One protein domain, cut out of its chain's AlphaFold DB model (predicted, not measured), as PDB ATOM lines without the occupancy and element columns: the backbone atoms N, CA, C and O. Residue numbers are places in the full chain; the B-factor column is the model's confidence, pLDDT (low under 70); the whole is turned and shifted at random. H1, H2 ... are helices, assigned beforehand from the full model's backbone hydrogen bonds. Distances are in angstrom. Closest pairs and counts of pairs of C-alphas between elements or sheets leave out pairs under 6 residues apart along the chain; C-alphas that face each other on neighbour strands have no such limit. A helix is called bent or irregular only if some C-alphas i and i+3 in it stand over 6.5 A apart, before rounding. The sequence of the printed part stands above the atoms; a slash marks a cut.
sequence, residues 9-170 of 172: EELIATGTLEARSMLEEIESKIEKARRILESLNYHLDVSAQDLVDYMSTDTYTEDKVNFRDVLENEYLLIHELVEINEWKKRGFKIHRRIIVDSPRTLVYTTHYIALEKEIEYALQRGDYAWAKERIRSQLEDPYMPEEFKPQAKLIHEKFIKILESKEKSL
ATOM      1  N   GLU A   9       6.452 -36.269   0.526       49.66
ATOM      2  CA  GLU A   9       6.746 -36.795  -0.812       49.66
ATOM      3  C   GLU A   9       7.751 -35.920  -1.589       49.66
ATOM      4  O   GLU A   9       8.610 -36.450  -2.290       49.66
ATOM      5  N   GLU A  10       7.724 -34.594  -1.421       45.03
ATOM      6  CA  GLU A  10       8.645 -33.655  -2.082       45.03
ATOM      7  C   GLU A  10      10.040 -33.638  -1.434       45.03
ATOM      8  O   GLU A  10      11.044 -33.501  -2.137       45.03
ATOM      9  N   LEU A  11      10.131 -33.844  -0.113       46.81
ATOM     10  CA  LEU A  11      11.405 -34.001   0.610       46.81
ATOM     11  C   LEU A  11      12.159 -35.269   0.172       46.81
ATOM     12  O   LEU A  11      13.378 -35.239  -0.007       46.81
ATOM     13  N   ILE A  12      11.431 -36.363  -0.064       51.34
ATOM     14  CA  ILE A  12      11.996 -37.642  -0.517       51.34
ATOM     15  C   ILE A  12      12.312 -37.605  -2.023       51.34
ATOM     16  O   ILE A  12      13.361 -38.092  -2.444       51.34
ATOM     17  N   ALA A  13      11.464 -36.970  -2.841       48.66
ATOM     18  CA  ALA A  13      11.657 -36.894  -4.292       48.66
ATOM     19  C   ALA A  13      12.819 -35.979  -4.731       48.66
ATOM     20  O   ALA A  13      13.348 -36.155  -5.829       48.66
ATOM     21  N   THR A  14      13.237 -35.017  -3.900       49.91
ATOM     22  CA  THR A  14      14.278 -34.031  -4.259       49.91
ATOM     23  C   THR A  14      15.673 -34.344  -3.711       49.91
ATOM     24  O   THR A  14      16.641 -33.708  -4.131       49.91
ATOM     25  N   GLY A  15      15.822 -35.340  -2.828       52.12
ATOM     26  CA  GLY A  15      17.132 -35.789  -2.339       52.12
ATOM     27  C   GLY A  15      17.978 -34.671  -1.718       52.12
ATOM     28  O   GLY A  15      19.197 -34.648  -1.912       52.12
ATOM     29  N   THR A  16      17.345 -33.727  -1.016       63.56
ATOM     30  CA  THR A  16      18.030 -32.594  -0.383       63.56
ATOM     31  C   THR A  16      18.968 -33.068   0.732       63.56
ATOM     32  O   THR A  16      18.756 -34.106   1.363       63.56
ATOM     33  N   LEU A  17      20.036 -32.303   0.986       64.88
ATOM     34  CA  LEU A  17      20.986 -32.579   2.075       64.88
ATOM     35  C   LEU A  17      20.295 -32.683   3.444       64.88
ATOM     36  O   LEU A  17      20.691 -33.504   4.262       64.88
ATOM     37  N   GLU A  18      19.243 -31.894   3.667       69.00
ATOM     38  CA  GLU A  18      18.470 -31.897   4.913       69.00
ATOM     39  C   GLU A  18      17.695 -33.206   5.110       69.00
ATOM     40  O   GLU A  18      17.757 -33.793   6.188       69.00
ATOM     41  N   ALA A  19      17.039 -33.724   4.062       66.56
ATOM     42  CA  ALA A  19      16.346 -35.013   4.124       66.56
ATOM     43  C   ALA A  19      17.318 -36.173   4.393       66.56
ATOM     44  O   ALA A  19      17.032 -37.056   5.201       66.56
ATOM     45  N   ARG A  20      18.501 -36.147   3.761       72.50
ATOM     46  CA  ARG A  20      19.558 -37.142   4.009       72.50
ATOM     47  C   ARG A  20      20.066 -37.081   5.448       72.50
ATOM     48  O   ARG A  20      20.131 -38.115   6.101       72.50
ATOM     49  N   SER A  21      20.336 -35.878   5.954       79.94
ATOM     50  CA  SER A  21      20.782 -35.676   7.336       79.94
ATOM     51  C   SER A  21      19.749 -36.158   8.360       79.94
ATOM     52  O   SER A  21      20.131 -36.688   9.400       79.94
ATOM     53  N   MET A  22      18.455 -35.990   8.080       82.94
ATOM     54  CA  MET A  22      17.388 -36.463   8.964       82.94
ATOM     55  C   MET A  22      17.287 -37.992   8.974       82.94
ATOM     56  O   MET A  22      17.177 -38.588  10.042       82.94
ATOM     57  N   LEU A  23      17.366 -38.641   7.808       85.44
ATOM     58  CA  LEU A  23      17.362 -40.106   7.728       85.44
ATOM     59  C   LEU A  23      18.575 -40.718   8.437       85.44
ATOM     60  O   LEU A  23      18.426 -41.711   9.144       85.44
ATOM     61  N   GLU A  24      19.751 -40.104   8.313       88.75
ATOM     62  CA  GLU A  24      20.954 -40.524   9.041       88.75
ATOM     63  C   GLU A  24      20.786 -40.401  10.566       88.75
ATOM     64  O   GLU A  24      21.195 -41.300  11.306       88.75
ATOM     65  N   GLU A  25      20.146 -39.330  11.056       92.25
ATOM     66  CA  GLU A  25      19.809 -39.188  12.480       92.25
ATOM     67  C   GLU A  25      18.866 -40.307  12.943       92.25
ATOM     68  O   GLU A  25      19.098 -40.918  13.991       92.25
ATOM     69  N   ILE A  26      17.821 -40.588  12.161       94.62
ATOM     70  CA  ILE A  26      16.831 -41.622  12.477       94.62
ATOM     71  C   ILE A  26      17.497 -43.000  12.517       94.62
ATOM     72  O   ILE A  26      17.359 -43.705  13.513       94.62
ATOM     73  N   GLU A  27      18.266 -43.369  11.490       95.50
ATOM     74  CA  GLU A  27      18.996 -44.643  11.433       95.50
ATOM     75  C   GLU A  27      19.936 -44.812  12.636       95.50
ATOM     76  O   GLU A  27      19.953 -45.862  13.281       95.50
ATOM     77  N   SER A  28      20.668 -43.758  13.007       96.25
ATOM     78  CA  SER A  28      21.547 -43.765  14.183       96.25
ATOM     79  C   SER A  28      20.776 -44.022  15.485       96.25
ATOM     80  O   SER A  28      21.186 -44.836  16.323       96.25
ATOM     81  N   LYS A  29      19.615 -43.379  15.650       97.38
ATOM     82  CA  LYS A  29      18.739 -43.585  16.811       97.38
ATOM     83  C   LYS A  29      18.125 -44.986  16.830       97.38
ATOM     84  O   LYS A  29      18.089 -45.606  17.893       97.38
ATOM     85  N   ILE A  30      17.714 -45.513  15.676       98.00
ATOM     86  CA  ILE A  30      17.204 -46.885  15.540       98.00
ATOM     87  C   ILE A  30      18.294 -47.900  15.894       98.00
ATOM     88  O   ILE A  30      18.024 -48.846  16.627       98.00
ATOM     89  N   GLU A  31      19.534 -47.708  15.443       97.88
ATOM     90  CA  GLU A  31      20.655 -48.589  15.789       97.88
ATOM     91  C   GLU A  31      20.961 -48.583  17.289       97.88
ATOM     92  O   GLU A  31      21.210 -49.634  17.883       97.88
ATOM     93  N   LYS A  32      20.865 -47.421  17.944       97.62
ATOM     94  CA  LYS A  32      20.956 -47.349  19.406       97.62
ATOM     95  C   LYS A  32      19.814 -48.124  20.077       97.62
ATOM     96  O   LYS A  32      20.071 -48.935  20.969       97.62
ATOM     97  N   ALA A  33      18.575 -47.905  19.636       98.00
ATOM     98  CA  ALA A  33      17.393 -48.584  20.166       98.00
ATOM     99  C   ALA A  33      17.450 -50.106  19.954       98.00
ATOM    100  O   ALA A  33      17.092 -50.863  20.853       98.00
ATOM    101  N   ARG A  34      17.978 -50.569  18.815       98.31
ATOM    102  CA  ARG A  34      18.189 -51.989  18.504       98.31
ATOM    103  C   ARG A  34      19.055 -52.671  19.557       98.31
ATOM    104  O   ARG A  34      18.648 -53.689  20.102       98.31
ATOM    105  N   ARG A  35      20.190 -52.073  19.923       97.88
ATOM    106  CA  ARG A  35      21.094 -52.617  20.958       97.88
ATOM    107  C   ARG A  35      20.451 -52.649  22.342       97.88
ATOM    108  O   ARG A  35      20.668 -53.585  23.110       97.88
ATOM    109  N   ILE A  36      19.662 -51.625  22.666       97.31
ATOM    110  CA  ILE A  36      18.893 -51.585  23.913       97.31
ATOM    111  C   ILE A  36      17.898 -52.747  23.942       97.31
ATOM    112  O   ILE A  36      17.885 -53.525  24.895       97.31
ATOM    113  N   LEU A  37      17.110 -52.902  22.879       98.06
ATOM    114  CA  LEU A  37      16.108 -53.954  22.758       98.06
ATOM    115  C   LEU A  37      16.728 -55.357  22.755       98.06
ATOM    116  O   LEU A  37      16.189 -56.253  23.399       98.06
ATOM    117  N   GLU A  38      17.898 -55.542  22.144       97.38
ATOM    118  CA  GLU A  38      18.662 -56.792  22.228       97.38
ATOM    119  C   GLU A  38      19.013 -57.145  23.680       97.38
ATOM    120  O   GLU A  38      18.852 -58.297  24.084       97.38
ATOM    121  N   SER A  39      19.394 -56.159  24.504       95.94
ATOM    122  CA  SER A  39      19.635 -56.373  25.941       95.94
ATOM    123  C   SER A  39      18.375 -56.773  26.724       95.94
ATOM    124  O   SER A  39      18.472 -57.362  27.800       95.94
ATOM    125  N   LEU A  40      17.194 -56.506  26.156       95.12
ATOM    126  CA  LEU A  40      15.876 -56.904  26.657       95.12
ATOM    127  C   LEU A  40      15.332 -58.167  25.959       95.12
ATOM    128  O   LEU A  40      14.129 -58.451  26.033       95.12
ATOM    129  N   ASN A  41      16.206 -58.921  25.277       96.56
ATOM    130  CA  ASN A  41      15.887 -60.108  24.479       96.56
ATOM    131  C   ASN A  41      14.812 -59.853  23.408       96.56
ATOM    132  O   ASN A  41      13.962 -60.707  23.145       96.56
ATOM    133  N   TYR A  42      14.830 -58.670  22.793       97.69
ATOM    134  CA  TYR A  42      13.897 -58.275  21.749       97.69
ATOM    135  C   TYR A  42      14.649 -57.894  20.469       97.69
ATOM    136  O   TYR A  42      15.435 -56.953  20.447       97.69
ATOM    137  N   HIS A  43      14.399 -58.622  19.380       97.62
ATOM    138  CA  HIS A  43      15.007 -58.337  18.081       97.62
ATOM    139  C   HIS A  43      14.172 -57.324  17.285       97.62
ATOM    140  O   HIS A  43      12.960 -57.515  17.124       97.62
ATOM    141  N   LEU A  44      14.832 -56.278  16.777       98.06
ATOM    142  CA  LEU A  44      14.220 -55.178  16.035       98.06
ATOM    143  C   LEU A  44      14.602 -55.219  14.546       98.06
ATOM    144  O   LEU A  44      15.764 -54.995  14.199       98.06
ATOM    145  N   ASP A  45      13.601 -55.403  13.685       96.94
ATOM    146  CA  ASP A  45      13.703 -55.306  12.225       96.94
ATOM    147  C   ASP A  45      12.844 -54.137  11.713       96.94
ATOM    148  O   ASP A  45      11.739 -54.301  11.188       96.94
ATOM    149  N   VAL A  46      13.341 -52.918  11.926       96.69
ATOM    150  CA  VAL A  46      12.673 -51.662  11.560       96.69
ATOM    151  C   VAL A  46      13.675 -50.740  10.876       96.69
ATOM    152  O   VAL A  46      14.804 -50.593  11.351       96.69
ATOM    153  N   SER A  47      13.260 -50.150   9.757       94.44
ATOM    154  CA  SER A  47      14.024 -49.154   8.995       94.44
ATOM    155  C   SER A  47      13.600 -47.726   9.346       94.44
ATOM    156  O   SER A  47      12.518 -47.516   9.899       94.44
ATOM    157  N   ALA A  48      14.402 -46.721   8.975       93.25
ATOM    158  CA  ALA A  48      13.987 -45.324   9.123       93.25
ATOM    159  C   ALA A  48      12.681 -45.008   8.375       93.25
ATOM    160  O   ALA A  48      11.845 -44.267   8.890       93.25
ATOM    161  N   GLN A  49      12.477 -45.604   7.194       90.56
ATOM    162  CA  GLN A  49      11.257 -45.395   6.415       90.56
ATOM    163  C   GLN A  49      10.023 -45.959   7.127       90.56
ATOM    164  O   GLN A  49       9.000 -45.284   7.176       90.56
ATOM    165  N   ASP A  50      10.132 -47.149   7.731       93.31
ATOM    166  CA  ASP A  50       9.030 -47.737   8.500       93.31
ATOM    167  C   ASP A  50       8.573 -46.785   9.623       93.31
ATOM    168  O   ASP A  50       7.376 -46.595   9.828       93.31
ATOM    169  N   LEU A  51       9.523 -46.154  10.328       93.81
ATOM    170  CA  LEU A  51       9.223 -45.195  11.392       93.81
ATOM    171  C   LEU A  51       8.569 -43.916  10.853       93.81
ATOM    172  O   LEU A  51       7.572 -43.463  11.411       93.81
ATOM    173  N   VAL A  52       9.090 -43.346   9.764       90.38
ATOM    174  CA  VAL A  52       8.503 -42.151   9.127       90.38
ATOM    175  C   VAL A  52       7.065 -42.417   8.668       90.38
ATOM    176  O   VAL A  52       6.171 -41.594   8.903       90.38
ATOM    177  N   ASP A  53       6.825 -43.576   8.055       89.81
ATOM    178  CA  ASP A  53       5.502 -43.972   7.577       89.81
ATOM    179  C   ASP A  53       4.533 -44.197   8.743       89.81
ATOM    180  O   ASP A  53       3.386 -43.742   8.688       89.81
ATOM    181  N   TYR A  54       4.989 -44.851   9.817       90.88
ATOM    182  CA  TYR A  54       4.171 -45.126  10.999       90.88
ATOM    183  C   TYR A  54       3.780 -43.852  11.754       90.88
ATOM    184  O   TYR A  54       2.611 -43.656  12.079       90.88
ATOM    185  N   MET A  55       4.718 -42.929  11.956       89.56
ATOM    186  CA  MET A  55       4.453 -41.655  12.641       89.56
ATOM    187  C   MET A  55       3.527 -40.726  11.844       89.56
ATOM    188  O   MET A  55       2.964 -39.773  12.384       89.56
ATOM    189  N   SER A  56       3.333 -41.019  10.557       85.75
ATOM    190  CA  SER A  56       2.392 -40.322   9.680       85.75
ATOM    191  C   SER A  56       0.994 -40.956   9.667       85.75
ATOM    192  O   SER A  56       0.141 -40.525   8.885       85.75
ATOM    193  N   THR A  57       0.745 -41.978  10.492       83.31
ATOM    194  CA  THR A  57      -0.524 -42.712  10.491       83.31
ATOM    195  C   THR A  57      -1.702 -41.896  11.028       83.31
ATOM    196  O   THR A  57      -1.581 -40.958  11.828       83.31
ATOM    197  N   ASP A  58      -2.884 -42.244  10.530       81.56
ATOM    198  CA  ASP A  58      -4.156 -41.781  11.058       81.56
ATOM    199  C   ASP A  58      -4.475 -42.611  12.316       81.56
ATOM    200  O   ASP A  58      -4.432 -43.843  12.284       81.56
ATOM    201  N   THR A  59      -4.794 -41.936  13.418       78.25
ATOM    202  CA  THR A  59      -5.080 -42.524  14.736       78.25
ATOM    203  C   THR A  59      -6.529 -42.253  15.144       78.25
ATOM    204  O   THR A  59      -7.188 -41.369  14.596       78.25
ATOM    205  N   TYR A  60      -7.046 -43.012  16.116       68.06
ATOM    206  CA  TYR A  60      -8.378 -42.764  16.692       68.06
ATOM    207  C   TYR A  60      -8.401 -41.585  17.675       68.06
ATOM    208  O   TYR A  60      -9.470 -41.052  17.961       68.06
ATOM    209  N   THR A  61      -7.237 -41.211  18.208       63.53
ATOM    210  CA  THR A  61      -7.047 -40.148  19.196       63.53
ATOM    211  C   THR A  61      -6.400 -38.922  18.551       63.53
ATOM    212  O   THR A  61      -5.616 -39.046  17.609       63.53
ATOM    213  N   GLU A  62      -6.728 -37.734  19.062       51.78
ATOM    214  CA  GLU A  62      -6.110 -36.469  18.631       51.78
ATOM    215  C   GLU A  62      -4.727 -36.236  19.265       51.78
ATOM    216  O   GLU A  62      -3.970 -35.391  18.783       51.78
ATOM    217  N   ASP A  63      -4.372 -37.005  20.301       53.16
ATOM    218  CA  ASP A  63      -3.066 -36.939  20.954       53.16
ATOM    219  C   ASP A  63      -1.993 -37.536  20.045       53.16
ATOM    220  O   ASP A  63      -1.732 -38.740  20.037       53.16
ATOM    221  N   LYS A  64      -1.366 -36.666  19.256       59.38
ATOM    222  CA  LYS A  64      -0.173 -37.000  18.486       59.38
ATOM    223  C   LYS A  64       1.045 -36.513  19.250       59.38
ATOM    224  O   LYS A  64       1.348 -35.321  19.241       59.38
ATOM    225  N   VAL A  65       1.763 -37.446  19.877       72.56
ATOM    226  CA  VAL A  65       3.175 -37.217  20.203       72.56
ATOM    227  C   VAL A  65       3.865 -36.865  18.889       72.56
ATOM    228  O   VAL A  65       3.748 -37.589  17.898       72.56
ATOM    229  N   ASN A  66       4.515 -35.707  18.841       84.75
ATOM    230  CA  ASN A  66       5.130 -35.246  17.608       84.75
ATOM    231  C   ASN A  66       6.374 -36.101  17.308       84.75
ATOM    232  O   ASN A  66       7.068 -36.560  18.215       84.75
ATOM    233  N   PHE A  67       6.687 -36.297  16.024       87.56
ATOM    234  CA  PHE A  67       7.825 -37.109  15.598       87.56
ATOM    235  C   PHE A  67       9.156 -36.704  16.253       87.56
ATOM    236  O   PHE A  67       9.946 -37.558  16.645       87.56
ATOM    237  N   ARG A  68       9.393 -35.403  16.438       87.75
ATOM    238  CA  ARG A  68      10.570 -34.889  17.144       87.75
ATOM    239  C   ARG A  68      10.589 -35.294  18.618       87.75
ATOM    240  O   ARG A  68      11.650 -35.682  19.096       87.75
ATOM    241  N   ASP A  69       9.444 -35.275  19.298       88.69
ATOM    242  CA  ASP A  69       9.342 -35.693  20.702       88.69
ATOM    243  C   ASP A  69       9.686 -37.183  20.846       88.69
ATOM    244  O   ASP A  69      10.413 -37.566  21.763       88.69
ATOM    245  N   VAL A  70       9.244 -38.015  19.890       92.81
ATOM    246  CA  VAL A  70       9.635 -39.433  19.811       92.81
ATOM    247  C   VAL A  70      11.144 -39.570  19.620       92.81
ATOM    248  O   VAL A  70      11.785 -40.324  20.343       92.81
ATOM    249  N   LEU A  71      11.751 -38.828  18.690       92.75
ATOM    250  CA  LEU A  71      13.196 -38.917  18.455       92.75
ATOM    251  C   LEU A  71      14.030 -38.432  19.652       92.75
ATOM    252  O   LEU A  71      15.164 -38.888  19.825       92.75
ATOM    253  N   GLU A  72      13.520 -37.507  20.460       93.38
ATOM    254  CA  GLU A  72      14.223 -36.951  21.625       93.38
ATOM    255  C   GLU A  72      14.019 -37.753  22.910       93.38
ATOM    256  O   GLU A  72      14.862 -37.686  23.807       93.38
ATOM    257  N   ASN A  73      12.961 -38.559  22.987       94.81
ATOM    258  CA  ASN A  73      12.665 -39.403  24.131       94.81
ATOM    259  C   ASN A  73      12.910 -40.882  23.802       94.81
ATOM    260  O   ASN A  73      12.130 -41.522  23.103       94.81
ATOM    261  N   GLU A  74      13.984 -41.450  24.355       95.75
ATOM    262  CA  GLU A  74      14.375 -42.838  24.079       95.75
ATOM    263  C   GLU A  74      13.299 -43.868  24.456       95.75
ATOM    264  O   GLU A  74      13.208 -44.901  23.796       95.75
ATOM    265  N   TYR A  75      12.478 -43.599  25.477       96.75
ATOM    266  CA  TYR A  75      11.388 -44.494  25.873       96.75
ATOM    267  C   TYR A  75      10.275 -44.499  24.825       96.75
ATOM    268  O   TYR A  75       9.857 -45.565  24.381       96.75
ATOM    269  N   LEU A  76       9.861 -43.314  24.369       95.44
ATOM    270  CA  LEU A  76       8.856 -43.186  23.312       95.44
ATOM    271  C   LEU A  76       9.370 -43.767  21.992       95.44
ATOM    272  O   LEU A  76       8.648 -44.506  21.337       95.44
ATOM    273  N   LEU A  77      10.636 -43.532  21.632       97.06
ATOM    274  CA  LEU A  77      11.226 -44.155  20.446       97.06
ATOM    275  C   LEU A  77      11.184 -45.686  20.518       97.06
ATOM    276  O   LEU A  77      10.833 -46.339  19.540       97.06
ATOM    277  N   ILE A  78      11.542 -46.267  21.664       98.19
ATOM    278  CA  ILE A  78      11.467 -47.718  21.867       98.19
ATOM    279  C   ILE A  78      10.031 -48.214  21.717       98.19
ATOM    280  O   ILE A  78       9.823 -49.231  21.058       98.19
ATOM    281  N   HIS A  79       9.062 -47.496  22.289       97.31
ATOM    282  CA  HIS A  79       7.644 -47.821  22.171       97.31
ATOM    283  C   HIS A  79       7.223 -47.912  20.697       97.31
ATOM    284  O   HIS A  79       6.813 -48.979  20.239       97.31
ATOM    285  N   GLU A  80       7.431 -46.844  19.923       96.81
ATOM    286  CA  GLU A  80       7.036 -46.796  18.507       96.81
ATOM    287  C   GLU A  80       7.732 -47.883  17.672       96.81
ATOM    288  O   GLU A  80       7.103 -48.587  16.879       96.81
ATOM    289  N   LEU A  81       9.037 -48.089  17.877       98.19
ATOM    290  CA  LEU A  81       9.797 -49.105  17.145       98.19
ATOM    291  C   LEU A  81       9.313 -50.528  17.442       98.19
ATOM    292  O   LEU A  81       9.278 -51.367  16.537       98.19
ATOM    293  N   VAL A  82       8.926 -50.815  18.686       98.44
ATOM    294  CA  VAL A  82       8.353 -52.115  19.046       98.44
ATOM    295  C   VAL A  82       6.976 -52.288  18.409       98.44
ATOM    296  O   VAL A  82       6.730 -53.354  17.846       98.44
ATOM    297  N   GLU A  83       6.110 -51.267  18.408       97.50
ATOM    298  CA  GLU A  83       4.810 -51.355  17.727       97.50
ATOM    299  C   GLU A  83       4.981 -51.689  16.239       97.50
ATOM    300  O   GLU A  83       4.408 -52.664  15.743       97.50
ATOM    301  N   ILE A  84       5.842 -50.945  15.537       97.81
ATOM    302  CA  ILE A  84       6.148 -51.166  14.116       97.81
ATOM    303  C   ILE A  84       6.642 -52.596  13.872       97.81
ATOM    304  O   ILE A  84       6.180 -53.288  12.960       97.81
ATOM    305  N   ASN A  85       7.580 -53.064  14.691       98.38
ATOM    306  CA  ASN A  85       8.150 -54.396  14.549       98.38
ATOM    307  C   ASN A  85       7.110 -55.499  14.799       98.38
ATOM    308  O   ASN A  85       7.101 -56.516  14.106       98.38
ATOM    309  N   GLU A  86       6.199 -55.307  15.753       98.12
ATOM    310  CA  GLU A  86       5.108 -56.242  16.028       98.12
ATOM    311  C   GLU A  86       4.077 -56.301  14.888       98.12
ATOM    312  O   GLU A  86       3.594 -57.396  14.569       98.12
ATOM    313  N   TRP A  87       3.796 -55.179  14.217       97.31
ATOM    314  CA  TRP A  87       3.022 -55.171  12.971       97.31
ATOM    315  C   TRP A  87       3.713 -55.999  11.881       97.31
ATOM    316  O   TRP A  87       3.100 -56.902  11.299       97.31
ATOM    317  N   LYS A  88       5.013 -55.765  11.656       97.25
ATOM    318  CA  LYS A  88       5.805 -56.486  10.644       97.25
ATOM    319  C   LYS A  88       5.893 -57.988  10.927       97.25
ATOM    320  O   LYS A  88       5.664 -58.788  10.021       97.25
ATOM    321  N   LYS A  89       6.121 -58.400  12.181       96.94
ATOM    322  CA  LYS A  89       6.129 -59.821  12.597       96.94
ATOM    323  C   LYS A  89       4.826 -60.550  12.275       96.94
ATOM    324  O   LYS A  89       4.838 -61.756  12.042       96.94
ATOM    325  N   ARG A  90       3.705 -59.828  12.262       95.19
ATOM    326  CA  ARG A  90       2.375 -60.359  11.927       95.19
ATOM    327  C   ARG A  90       2.063 -60.294  10.427       95.19
ATOM    328  O   ARG A  90       0.957 -60.642  10.027       95.19
ATOM    329  N   GLY A  91       3.027 -59.885   9.602       95.62
ATOM    330  CA  GLY A  91       2.911 -59.832   8.146       95.62
ATOM    331  C   GLY A  91       2.256 -58.562   7.605       95.62
ATOM    332  O   GLY A  91       1.949 -58.505   6.414       95.62
ATOM    333  N   PHE A  92       2.040 -57.543   8.444       94.88
ATOM    334  CA  PHE A  92       1.501 -56.268   7.984       94.88
ATOM    335  C   PHE A  92       2.596 -55.419   7.344       94.88
ATOM    336  O   PHE A  92       3.735 -55.371   7.809       94.88
ATOM    337  N   LYS A  93       2.227 -54.718   6.272       92.75
ATOM    338  CA  LYS A  93       3.025 -53.612   5.739       92.75
ATOM    339  C   LYS A  93       2.622 -52.341   6.467       92.75
ATOM    340  O   LYS A  93       1.431 -52.122   6.668       92.75
ATOM    341  N   ILE A  94       3.588 -51.504   6.819       91.81
ATOM    342  CA  ILE A  94       3.294 -50.199   7.407       91.81
ATOM    343  C   ILE A  94       2.687 -49.299   6.329       91.81
ATOM    344  O   ILE A  94       3.187 -49.216   5.210       91.81
ATOM    345  N   HIS A  95       1.555 -48.678   6.648       87.44
ATOM    346  CA  HIS A  95       0.898 -47.693   5.797       87.44
ATOM    347  C   HIS A  95       0.074 -46.746   6.664       87.44
ATOM    348  O   HIS A  95      -0.339 -47.102   7.766       87.44
ATOM    349  N   ARG A  96      -0.257 -45.570   6.124       85.50
ATOM    350  CA  ARG A  96      -0.929 -44.471   6.837       85.50
ATOM    351  C   ARG A  96      -2.198 -44.853   7.609       85.50
ATOM    352  O   ARG A  96      -2.553 -44.191   8.571       85.50
ATOM    353  N   ARG A  97      -2.903 -45.902   7.201       88.56
ATOM    354  CA  ARG A  97      -4.187 -46.295   7.798       88.56
ATOM    355  C   ARG A  97      -4.118 -47.561   8.648       88.56
ATOM    356  O   ARG A  97      -5.160 -48.058   9.057       88.56
ATOM    357  N   ILE A  98      -2.919 -48.086   8.912       91.44
ATOM    358  CA  ILE A  98      -2.743 -49.378   9.588       91.44
ATOM    359  C   ILE A  98      -3.469 -49.438  10.937       91.44
ATOM    360  O   ILE A  98      -4.061 -50.464  11.251       91.44
ATOM    361  N   ILE A  99      -3.501 -48.338  11.695       89.31
ATOM    362  CA  ILE A  99      -4.188 -48.270  12.990       89.31
ATOM    363  C   ILE A  99      -5.708 -48.250  12.798       89.31
ATOM    364  O   ILE A  99      -6.405 -49.074  13.382       89.31
ATOM    365  N   VAL A 100      -6.229 -47.348  11.959       89.62
ATOM    366  CA  VAL A 100      -7.681 -47.154  11.791       89.62
ATOM    367  C   VAL A 100      -8.388 -48.290  11.053       89.62
ATOM    368  O   VAL A 100      -9.555 -48.555  11.346       89.62
ATOM    369  N   ASP A 101      -7.693 -48.960  10.131       91.75
ATOM    370  CA  ASP A 101      -8.233 -50.070   9.337       91.75
ATOM    371  C   ASP A 101      -8.057 -51.435  10.038       91.75
ATOM    372  O   ASP A 101      -8.607 -52.439   9.580       91.75
ATOM    373  N   SER A 102      -7.321 -51.493  11.155       90.69
ATOM    374  CA  SER A 102      -7.109 -52.725  11.921       90.69
ATOM    375  C   SER A 102      -8.156 -52.935  13.019       90.69
ATOM    376  O   SER A 102      -8.689 -51.975  13.580       90.69
ATOM    377  N   PRO A 103      -8.432 -54.193  13.412       89.88
ATOM    378  CA  PRO A 103      -9.222 -54.469  14.606       89.88
ATOM    379  C   PRO A 103      -8.599 -53.809  15.840       89.88
ATOM    380  O   PRO A 103      -7.400 -53.957  16.082       89.88
ATOM    381  N   ARG A 104      -9.422 -53.158  16.675       86.19
ATOM    382  CA  ARG A 104      -8.959 -52.540  17.934       86.19
ATOM    383  C   ARG A 104      -8.186 -53.521  18.808       86.19
ATOM    384  O   ARG A 104      -7.200 -53.141  19.425       86.19
ATOM    385  N   THR A 105      -8.592 -54.788  18.805       85.81
ATOM    386  CA  THR A 105      -7.899 -55.840  19.542       85.81
ATOM    387  C   THR A 105      -6.435 -55.975  19.158       85.81
ATOM    388  O   THR A 105      -5.571 -56.134  20.019       85.81
ATOM    389  N   LEU A 106      -6.145 -55.882  17.867       89.56
ATOM    390  CA  LEU A 106      -4.799 -56.004  17.340       89.56
ATOM    391  C   LEU A 106      -3.963 -54.756  17.638       89.56
ATOM    392  O   LEU A 106      -2.795 -54.887  18.009       89.56
ATOM    393  N   VAL A 107      -4.577 -53.574  17.539       90.75
ATOM    394  CA  VAL A 107      -3.949 -52.294  17.899       90.75
ATOM    395  C   VAL A 107      -3.527 -52.309  19.369       90.75
ATOM    396  O   VAL A 107      -2.346 -52.145  19.661       90.75
ATOM    397  N   TYR A 108      -4.447 -52.618  20.289       89.25
ATOM    398  CA  TYR A 108      -4.143 -52.667  21.725       89.25
ATOM    399  C   TYR A 108      -3.159 -53.782  22.087       89.25
ATOM    400  O   TYR A 108      -2.277 -53.580  22.917       89.25
ATOM    401  N   THR A 109      -3.246 -54.950  21.443       90.19
ATOM    402  CA  THR A 109      -2.262 -56.025  21.656       90.19
ATOM    403  C   THR A 109      -0.852 -55.561  21.290       90.19
ATOM    404  O   THR A 109       0.088 -55.811  22.041       90.19
ATOM    405  N   THR A 110      -0.706 -54.885  20.151       93.44
ATOM    406  CA  THR A 110       0.577 -54.342  19.684       93.44
ATOM    407  C   THR A 110       1.088 -53.255  20.629       93.44
ATOM    408  O   THR A 110       2.235 -53.322  21.073       93.44
ATOM    409  N   HIS A 111       0.201 -52.341  21.028       92.44
ATOM    410  CA  HIS A 111       0.486 -51.277  21.985       92.44
ATOM    411  C   HIS A 111       1.016 -51.802  23.320       92.44
ATOM    412  O   HIS A 111       2.017 -51.319  23.840       92.44
ATOM    413  N   TYR A 112       0.385 -52.838  23.873       91.06
ATOM    414  CA  TYR A 112       0.788 -53.385  25.163       91.06
ATOM    415  C   TYR A 112       2.137 -54.101  25.138       91.06
ATOM    416  O   TYR A 112       2.850 -54.071  26.140       91.06
ATOM    417  N   ILE A 113       2.512 -54.711  24.011       93.69
ATOM    418  CA  ILE A 113       3.851 -55.297  23.850       93.69
ATOM    419  C   ILE A 113       4.912 -54.188  23.835       93.69
ATOM    420  O   ILE A 113       5.958 -54.326  24.471       93.69
ATOM    421  N   ALA A 114       4.632 -53.081  23.146       95.81
ATOM    422  CA  ALA A 114       5.503 -51.910  23.125       95.81
ATOM    423  C   ALA A 114       5.650 -51.264  24.503       95.81
ATOM    424  O   ALA A 114       6.772 -51.096  24.984       95.81
ATOM    425  N   LEU A 115       4.528 -51.032  25.183       93.88
ATOM    426  CA  LEU A 115       4.488 -50.489  26.536       93.88
ATOM    427  C   LEU A 115       5.294 -51.350  27.521       93.88
ATOM    428  O   LEU A 115       6.014 -50.832  28.373       93.88
ATOM    429  N   GLU A 116       5.195 -52.678  27.422       94.31
ATOM    430  CA  GLU A 116       5.953 -53.585  28.284       94.31
ATOM    431  C   GLU A 116       7.467 -53.406  28.097       94.31
ATOM    432  O   GLU A 116       8.199 -53.340  29.086       94.31
ATOM    433  N   LYS A 117       7.937 -53.266  26.852       96.56
ATOM    434  CA  LYS A 117       9.359 -53.036  26.548       96.56
ATOM    435  C   LYS A 117       9.830 -51.643  26.948       96.56
ATOM    436  O   LYS A 117      10.939 -51.507  27.464       96.56
ATOM    437  N   GLU A 118       8.979 -50.638  26.772       96.44
ATOM    438  CA  GLU A 118       9.202 -49.273  27.247       96.44
ATOM    439  C   GLU A 118       9.449 -49.255  28.767       96.44
ATOM    440  O   GLU A 118      10.466 -48.736  29.239       96.44
ATOM    441  N   ILE A 119       8.555 -49.883  29.540       95.25
ATOM    442  CA  ILE A 119       8.655 -49.940  31.003       95.25
ATOM    443  C   ILE A 119       9.849 -50.796  31.442       95.25
ATOM    444  O   ILE A 119      10.572 -50.402  32.358       95.25
ATOM    445  N   GLU A 120      10.094 -51.946  30.805       95.19
ATOM    446  CA  GLU A 120      11.278 -52.775  31.087       95.19
ATOM    447  C   GLU A 120      12.573 -51.972  30.936       95.19
ATOM    448  O   GLU A 120      13.436 -52.033  31.817       95.19
ATOM    449  N   TYR A 121      12.684 -51.169  29.873       96.69
ATOM    450  CA  TYR A 121      13.842 -50.308  29.672       96.69
ATOM    451  C   TYR A 121      13.941 -49.204  30.732       96.69
ATOM    452  O   TYR A 121      15.010 -49.013  31.318       96.69
ATOM    453  N   ALA A 122      12.839 -48.514  31.040       95.81
ATOM    454  CA  ALA A 122      12.816 -47.490  32.086       95.81
ATOM    455  C   ALA A 122      13.278 -48.049  33.443       95.81
ATOM    456  O   ALA A 122      14.124 -47.458  34.119       95.81
ATOM    457  N   LEU A 123      12.822 -49.251  33.807       93.38
ATOM    458  CA  LEU A 123      13.249 -49.939  35.027       93.38
ATOM    459  C   LEU A 123      14.731 -50.335  34.998       93.38
ATOM    460  O   LEU A 123      15.417 -50.180  36.009       93.38
ATOM    461  N   GLN A 124      15.249 -50.808  33.861       93.56
ATOM    462  CA  GLN A 124      16.678 -51.107  33.689       93.56
ATOM    463  C   GLN A 124      17.548 -49.852  33.870       93.56
ATOM    464  O   GLN A 124      18.665 -49.940  34.384       93.56
ATOM    465  N   ARG A 125      17.033 -48.681  33.478       94.69
ATOM    466  CA  ARG A 125      17.680 -47.369  33.640       94.69
ATOM    467  C   ARG A 125      17.515 -46.769  35.040       94.69
ATOM    468  O   ARG A 125      18.182 -45.782  35.343       94.69
ATOM    469  N   GLY A 126      16.671 -47.362  35.887       93.69
ATOM    470  CA  GLY A 126      16.321 -46.824  37.203       93.69
ATOM    471  C   GLY A 126      15.365 -45.628  37.145       93.69
ATOM    472  O   GLY A 126      15.214 -44.919  38.138       93.69
ATOM    473  N   ASP A 127      14.711 -45.396  36.006       95.25
ATOM    474  CA  ASP A 127      13.735 -44.325  35.821       95.25
ATOM    475  C   ASP A 127      12.343 -44.776  36.278       95.25
ATOM    476  O   ASP A 127      11.416 -45.043  35.507       95.25
ATOM    477  N   TYR A 128      12.215 -44.923  37.593       92.12
ATOM    478  CA  TYR A 128      10.982 -45.384  38.223       92.12
ATOM    479  C   TYR A 128       9.839 -44.373  38.084       92.12
ATOM    480  O   TYR A 128       8.674 -44.766  38.123       92.12
ATOM    481  N   ALA A 129      10.157 -43.084  37.926       92.44
ATOM    482  CA  ALA A 129       9.164 -42.036  37.721       92.44
ATOM    483  C   ALA A 129       8.470 -42.209  36.365       92.44
ATOM    484  O   ALA A 129       7.240 -42.252  36.323       92.44
ATOM    485  N   TRP A 130       9.246 -42.409  35.292       94.12
ATOM    486  CA  TRP A 130       8.702 -42.722  33.972       94.12
ATOM    487  C   TRP A 130       7.853 -43.995  34.001       94.12
ATOM    488  O   TRP A 130       6.692 -43.978  33.599       94.12
ATOM    489  N   ALA A 131       8.390 -45.085  34.560       92.81
ATOM    490  CA  ALA A 131       7.675 -46.359  34.650       92.81
ATOM    491  C   ALA A 131       6.312 -46.220  35.357       92.81
ATOM    492  O   ALA A 131       5.301 -46.705  34.850       92.81
ATOM    493  N   LYS A 132       6.264 -45.526  36.503       90.38
ATOM    494  CA  LYS A 132       5.019 -45.279  37.250       90.38
ATOM    495  C   LYS A 132       4.012 -44.475  36.441       90.38
ATOM    496  O   LYS A 132       2.841 -44.846  36.395       90.38
ATOM    497  N   GLU A 133       4.463 -43.394  35.813       91.31
ATOM    498  CA  GLU A 133       3.583 -42.523  35.042       91.31
ATOM    499  C   GLU A 133       2.978 -43.256  33.844       91.31
ATOM    500  O   GLU A 133       1.773 -43.179  33.607       91.31
ATOM    501  N   ARG A 134       3.780 -44.055  33.138       90.38
ATOM    502  CA  ARG A 134       3.299 -44.843  32.001       90.38
ATOM    503  C   ARG A 134       2.281 -45.891  32.418       90.38
ATOM    504  O   ARG A 134       1.217 -45.958  31.814       90.38
ATOM    505  N   ILE A 135       2.534 -46.624  33.502       87.56
ATOM    506  CA  ILE A 135       1.568 -47.578  34.070       87.56
ATOM    507  C   ILE A 135       0.248 -46.882  34.443       87.56
ATOM    508  O   ILE A 135      -0.826 -47.403  34.140       87.56
ATOM    509  N   ARG A 136       0.319 -45.702  35.075       86.31
ATOM    510  CA  ARG A 136      -0.856 -44.911  35.467       86.31
ATOM    511  C   ARG A 136      -1.660 -44.453  34.252       86.31
ATOM    512  O   ARG A 136      -2.859 -44.708  34.201       86.31
ATOM    513  N   SER A 137      -0.994 -43.846  33.266       84.81
ATOM    514  CA  SER A 137      -1.633 -43.291  32.061       84.81
ATOM    515  C   SER A 137      -2.477 -44.319  31.304       84.81
ATOM    516  O   SER A 137      -3.519 -43.992  30.751       84.81
ATOM    517  N   GLN A 138      -2.070 -45.588  31.344       81.38
ATOM    518  CA  GLN A 138      -2.756 -46.679  30.662       81.38
ATOM    519  C   GLN A 138      -4.070 -47.048  31.335       81.38
ATOM    520  O   GLN A 138      -5.047 -47.322  30.652       81.38
ATOM    521  N   LEU A 139      -4.132 -47.024  32.667       78.12
ATOM    522  CA  LEU A 139      -5.385 -47.262  33.391       78.12
ATOM    523  C   LEU A 139      -6.407 -46.134  33.198       78.12
ATOM    524  O   LEU A 139      -7.593 -46.337  33.454       78.12
ATOM    525  N   GLU A 140      -5.940 -44.963  32.772       82.19
ATOM    526  CA  GLU A 140      -6.747 -43.768  32.550       82.19
ATOM    527  C   GLU A 140      -7.163 -43.591  31.079       82.19
ATOM    528  O   GLU A 140      -7.893 -42.645  30.794       82.19
ATOM    529  N   ASP A 141      -6.757 -44.486  30.161       81.69
ATOM    530  CA  ASP A 141      -7.113 -44.407  28.737       81.69
ATOM    531  C   ASP A 141      -8.643 -44.517  28.541       81.69
ATOM    532  O   ASP A 141      -9.214 -45.605  28.703       81.69
ATOM    533  N   PRO A 142      -9.332 -43.422  28.151       79.06
ATOM    534  CA  PRO A 142     -10.784 -43.419  27.998       79.06
ATOM    535  C   PRO A 142     -11.256 -44.194  26.760       79.06
ATOM    536  O   PRO A 142     -12.452 -44.461  26.627       79.06
ATOM    537  N   TYR A 143     -10.347 -44.548  25.848       77.69
ATOM    538  CA  TYR A 143     -10.653 -45.268  24.614       77.69
ATOM    539  C   TYR A 143     -10.415 -46.778  24.723       77.69
ATOM    540  O   TYR A 143     -10.790 -47.511  23.796       77.69
ATOM    541  N   MET A 144      -9.865 -47.245  25.855       79.81
ATOM    542  CA  MET A 144      -9.584 -48.656  26.103       79.81
ATOM    543  C   MET A 144     -10.866 -49.497  26.023       79.81
ATOM    544  O   MET A 144     -11.799 -49.286  26.804       79.81
ATOM    545  N   PRO A 145     -10.932 -50.495  25.124       79.62
ATOM    546  CA  PRO A 145     -12.054 -51.420  25.099       79.62
ATOM    547  C   PRO A 145     -12.115 -52.235  26.400       79.62
ATOM    548  O   PRO A 145     -11.089 -52.673  26.919       79.62
ATOM    549  N   GLU A 146     -13.324 -52.492  26.910       82.31
ATOM    550  CA  GLU A 146     -13.548 -53.210  28.181       82.31
ATOM    551  C   GLU A 146     -12.810 -54.556  28.264       82.31
ATOM    552  O   GLU A 146     -12.279 -54.927  29.310       82.31
ATOM    553  N   GLU A 147     -12.726 -55.267  27.140       82.00
ATOM    554  CA  GLU A 147     -12.028 -56.549  27.007       82.00
ATOM    555  C   GLU A 147     -10.507 -56.474  27.235       82.00
ATOM    556  O   GLU A 147      -9.897 -57.501  27.533       82.00
ATOM    557  N   PHE A 148      -9.897 -55.282  27.171       77.19
ATOM    558  CA  PHE A 148      -8.464 -55.065  27.417       77.19
ATOM    559  C   PHE A 148      -8.123 -54.649  28.846       77.19
ATOM    560  O   PHE A 148      -6.960 -54.756  29.245       77.19
ATOM    561  N   LYS A 149      -9.116 -54.293  29.668       78.56
ATOM    562  CA  LYS A 149      -8.894 -53.994  31.092       78.56
ATOM    563  C   LYS A 149      -8.152 -55.110  31.843       78.56
ATOM    564  O   LYS A 149      -7.278 -54.782  32.649       78.56
ATOM    565  N   PRO A 150      -8.417 -56.413  31.604       83.06
ATOM    566  CA  PRO A 150      -7.636 -57.484  32.220       83.06
ATOM    567  C   PRO A 150      -6.150 -57.439  31.842       83.06
ATOM    568  O   PRO A 150      -5.303 -57.609  32.713       83.06
ATOM    569  N   GLN A 151      -5.819 -57.176  30.573       79.44
ATOM    570  CA  GLN A 151      -4.430 -57.112  30.110       79.44
ATOM    571  C   GLN A 151      -3.700 -55.891  30.681       79.44
ATOM    572  O   GLN A 151      -2.591 -56.034  31.195       79.44
ATOM    573  N   ALA A 152      -4.349 -54.722  30.686       78.38
ATOM    574  CA  ALA A 152      -3.824 -53.522  31.338       78.38
ATOM    575  C   ALA A 152      -3.526 -53.775  32.826       78.38
ATOM    576  O   ALA A 152      -2.462 -53.417  33.336       78.38
ATOM    577  N   LYS A 153      -4.432 -54.480  33.515       80.81
ATOM    578  CA  LYS A 153      -4.256 -54.863  34.917       80.81
ATOM    579  C   LYS A 153      -3.085 -55.830  35.122       80.81
ATOM    580  O   LYS A 153      -2.351 -55.667  36.091       80.81
ATOM    581  N   LEU A 154      -2.871 -56.795  34.227       84.88
ATOM    582  CA  LEU A 154      -1.727 -57.715  34.310       84.88
ATOM    583  C   LEU A 154      -0.386 -56.983  34.176       84.88
ATOM    584  O   LEU A 154       0.532 -57.249  34.951       84.88
ATOM    585  N   ILE A 155      -0.283 -56.037  33.238       82.62
ATOM    586  CA  ILE A 155       0.911 -55.194  33.066       82.62
ATOM    587  C   ILE A 155       1.154 -54.366  34.328       82.62
ATOM    588  O   ILE A 155       2.259 -54.362  34.873       82.62
ATOM    589  N   HIS A 156       0.100 -53.736  34.843       84.25
ATOM    590  CA  HIS A 156       0.151 -52.986  36.090       84.25
ATOM    591  C   HIS A 156       0.626 -53.856  37.268       84.25
ATOM    592  O   HIS A 156       1.563 -53.490  37.975       84.25
ATOM    593  N   GLU A 157       0.040 -55.041  37.463       86.06
ATOM    594  CA  GLU A 157       0.425 -55.974  38.529       86.06
ATOM    595  C   GLU A 157       1.865 -56.485  38.391       86.06
ATOM    596  O   GLU A 157       2.555 -56.631  39.404       86.06
ATOM    597  N   LYS A 158       2.332 -56.753  37.161       85.62
ATOM    598  CA  LYS A 158       3.716 -57.168  36.886       85.62
ATOM    599  C   LYS A 158       4.691 -56.094  37.361       85.62
ATOM    600  O   LYS A 158       5.618 -56.395  38.113       85.62
ATOM    601  N   PHE A 159       4.485 -54.852  36.936       85.62
ATOM    602  CA  PHE A 159       5.469 -53.797  37.147       85.62
ATOM    603  C   PHE A 159       5.367 -53.106  38.507       85.62
ATOM    604  O   PHE A 159       6.408 -52.737  39.047       85.62
ATOM    605  N   ILE A 160       4.184 -53.021  39.127       82.25
ATOM    606  CA  ILE A 160       4.075 -52.527  40.510       82.25
ATOM    607  C   ILE A 160       4.872 -53.400  41.471       82.25
ATOM    608  O   ILE A 160       5.635 -52.873  42.273       82.25
ATOM    609  N   LYS A 161       4.779 -54.730  41.361       83.44
ATOM    610  CA  LYS A 161       5.556 -55.633  42.228       83.44
ATOM    611  C   LYS A 161       7.060 -55.405  42.086       83.44
ATOM    612  O   LYS A 161       7.794 -55.464  43.071       83.44
ATOM    613  N   ILE A 162       7.521 -55.133  40.863       84.12
ATOM    614  CA  ILE A 162       8.927 -54.820  40.597       84.12
ATOM    615  C   ILE A 162       9.294 -53.480  41.242       84.12
ATOM    616  O   ILE A 162      10.291 -53.423  41.961       84.12
ATOM    617  N   LEU A 163       8.479 -52.440  41.057       82.56
ATOM    618  CA  LEU A 163       8.686 -51.121  41.662       82.56
ATOM    619  C   LEU A 163       8.744 -51.198  43.195       82.56
ATOM    620  O   LEU A 163       9.725 -50.752  43.784       82.56
ATOM    621  N   GLU A 164       7.776 -51.858  43.831       81.69
ATOM    622  CA  GLU A 164       7.740 -52.062  45.286       81.69
ATOM    623  C   GLU A 164       8.970 -52.829  45.798       81.69
ATOM    624  O   GLU A 164       9.498 -52.534  46.871       81.69
ATOM    625  N   SER A 165       9.447 -53.828  45.044       79.62
ATOM    626  CA  SER A 165      10.654 -54.581  45.409       79.62
ATOM    627  C   SER A 165      11.924 -53.730  45.322       79.62
ATOM    628  O   SER A 165      12.827 -53.886  46.144       79.62
ATOM    629  N   LYS A 166      11.989 -52.814  44.348       76.06
ATOM    630  CA  LYS A 166      13.128 -51.918  44.136       76.06
ATOM    631  C   LYS A 166      13.149 -50.791  45.165       76.06
ATOM    632  O   LYS A 166      14.219 -50.500  45.690       76.06
ATOM    633  N   GLU A 167      11.997 -50.236  45.530       69.19
ATOM    634  CA  GLU A 167      11.884 -49.240  46.606       69.19
ATOM    635  C   GLU A 167      12.324 -49.806  47.959       69.19
ATOM    636  O   GLU A 167      13.151 -49.200  48.632       69.19
ATOM    637  N   LYS A 168      11.895 -51.027  48.306       66.38
ATOM    638  CA  LYS A 168      12.352 -51.716  49.529       66.38
ATOM    639  C   LYS A 168      13.856 -51.997  49.558       66.38
ATOM    640  O   LYS A 168      14.405 -52.201  50.630       66.38
ATOM    641  N   SER A 169      14.516 -52.052  48.400       62.38
ATOM    642  CA  SER A 169      15.975 -52.218  48.312       62.38
ATOM    643  C   SER A 169      16.755 -50.899  48.394       62.38
ATOM    644  O   SER A 169      17.981 -50.930  48.471       62.38
ATOM    645  N   LEU A 170      16.056 -49.760  48.348       58.84
ATOM    646  CA  LEU A 170      16.621 -48.410  48.404       58.84
ATOM    647  C   LEU A 170      16.447 -47.741  49.781       58.84
ATOM    648  O   LEU A 170      17.080 -46.712  50.005       58.84
TER     649      LEU A 170
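What this domain is: This is residues 9 to 170 of the 172 residues of an uncharacterized protein of Thermofilum adornatum (UniProt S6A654). An elongated stack of helices has an up-and-down bundle of three, H6, H7 and H8, at one end. On the other side of H6 packs H5, in the middle of the model, with long H2 crossing it and short H3 packed on it too, while short H4 meets H5 only at the corner by their tight link. Small H1 lies near the first residues of H2, at the far end, where residues 13 to 18 stick out. The printed part has 162 residues with eight named helices, H1 to H8 in chain order, and no named strand: all helix. It is compact, with a radius of gyration of the C-alphas of 16.6 A, and spans 56 by 35 by 27 A.

How they stand to each other: Begin at H2, residues 17 to 39. With residues 30 to 37 alone it touches the hub H5, residues 74 to 89, about perpendicular at 83 degrees; the closest C-alphas, of Ala 33 and Ile 78, are 6.2 A apart. H3, residues 48 to 55, touches H5 with C-alphas 51 and 81 closest at 7.0 A, and touches H2 at Glu 27 and Ala 48, 5.6 A between C-alphas. H4, residues 67 to 72, touches H5 only at the corner, its C-alpha 70 being 5.0 A from C-alpha 77. H6, residues 104 to 125, forms a hairpin with H5, opposite ways at a steep tilt of 41 degrees; the closest C-alphas, 79 and 114, are 4.7 A apart. H7, residues 128 to 139, touches H6 at a shallow tilt of 16 degrees, opposite ways, with C-alphas 119 and 131 closest at 5.2 A. H8, residues 146 to 168, touches H7 with C-alphas 135 and 156 closest at 5.9 A, and touches H6 with C-alphas 116 and 155 closest at 7.1 A. H1, residues 9 to 14, is close to H2 but not clearly touching, with C-alphas 11 and 19 closest at 6.1 A. Each O i to N i+4 pair is within hydrogen-bond range in H1 to H6; H7 has 7 of 8 and H8 15 of 19.

Where its parts are: Find C-alpha 17 at (20.986, -32.579, 2.075); from there H2 runs 33.7 A to C-alpha 39. H5 covers 22.1 A, H6 31.4 A and H7 17.2 A. H8 runs 33.6 A to C-alpha 168 at (12.352, -51.716, 49.529); it is irregular, but only just, with C-alphas 147 and 150 6.9 A apart.

The domain as a whole: Look at Thr 14 and Lys 168 for the two C-alphas farthest apart, 56.7 A. The printed part has no cut; the links H3 to H4 and H5 to H6 are long. In the B-factor column, pLDDT is under 70 at residues 9 to 19, 60 to 64 and 167 to 170.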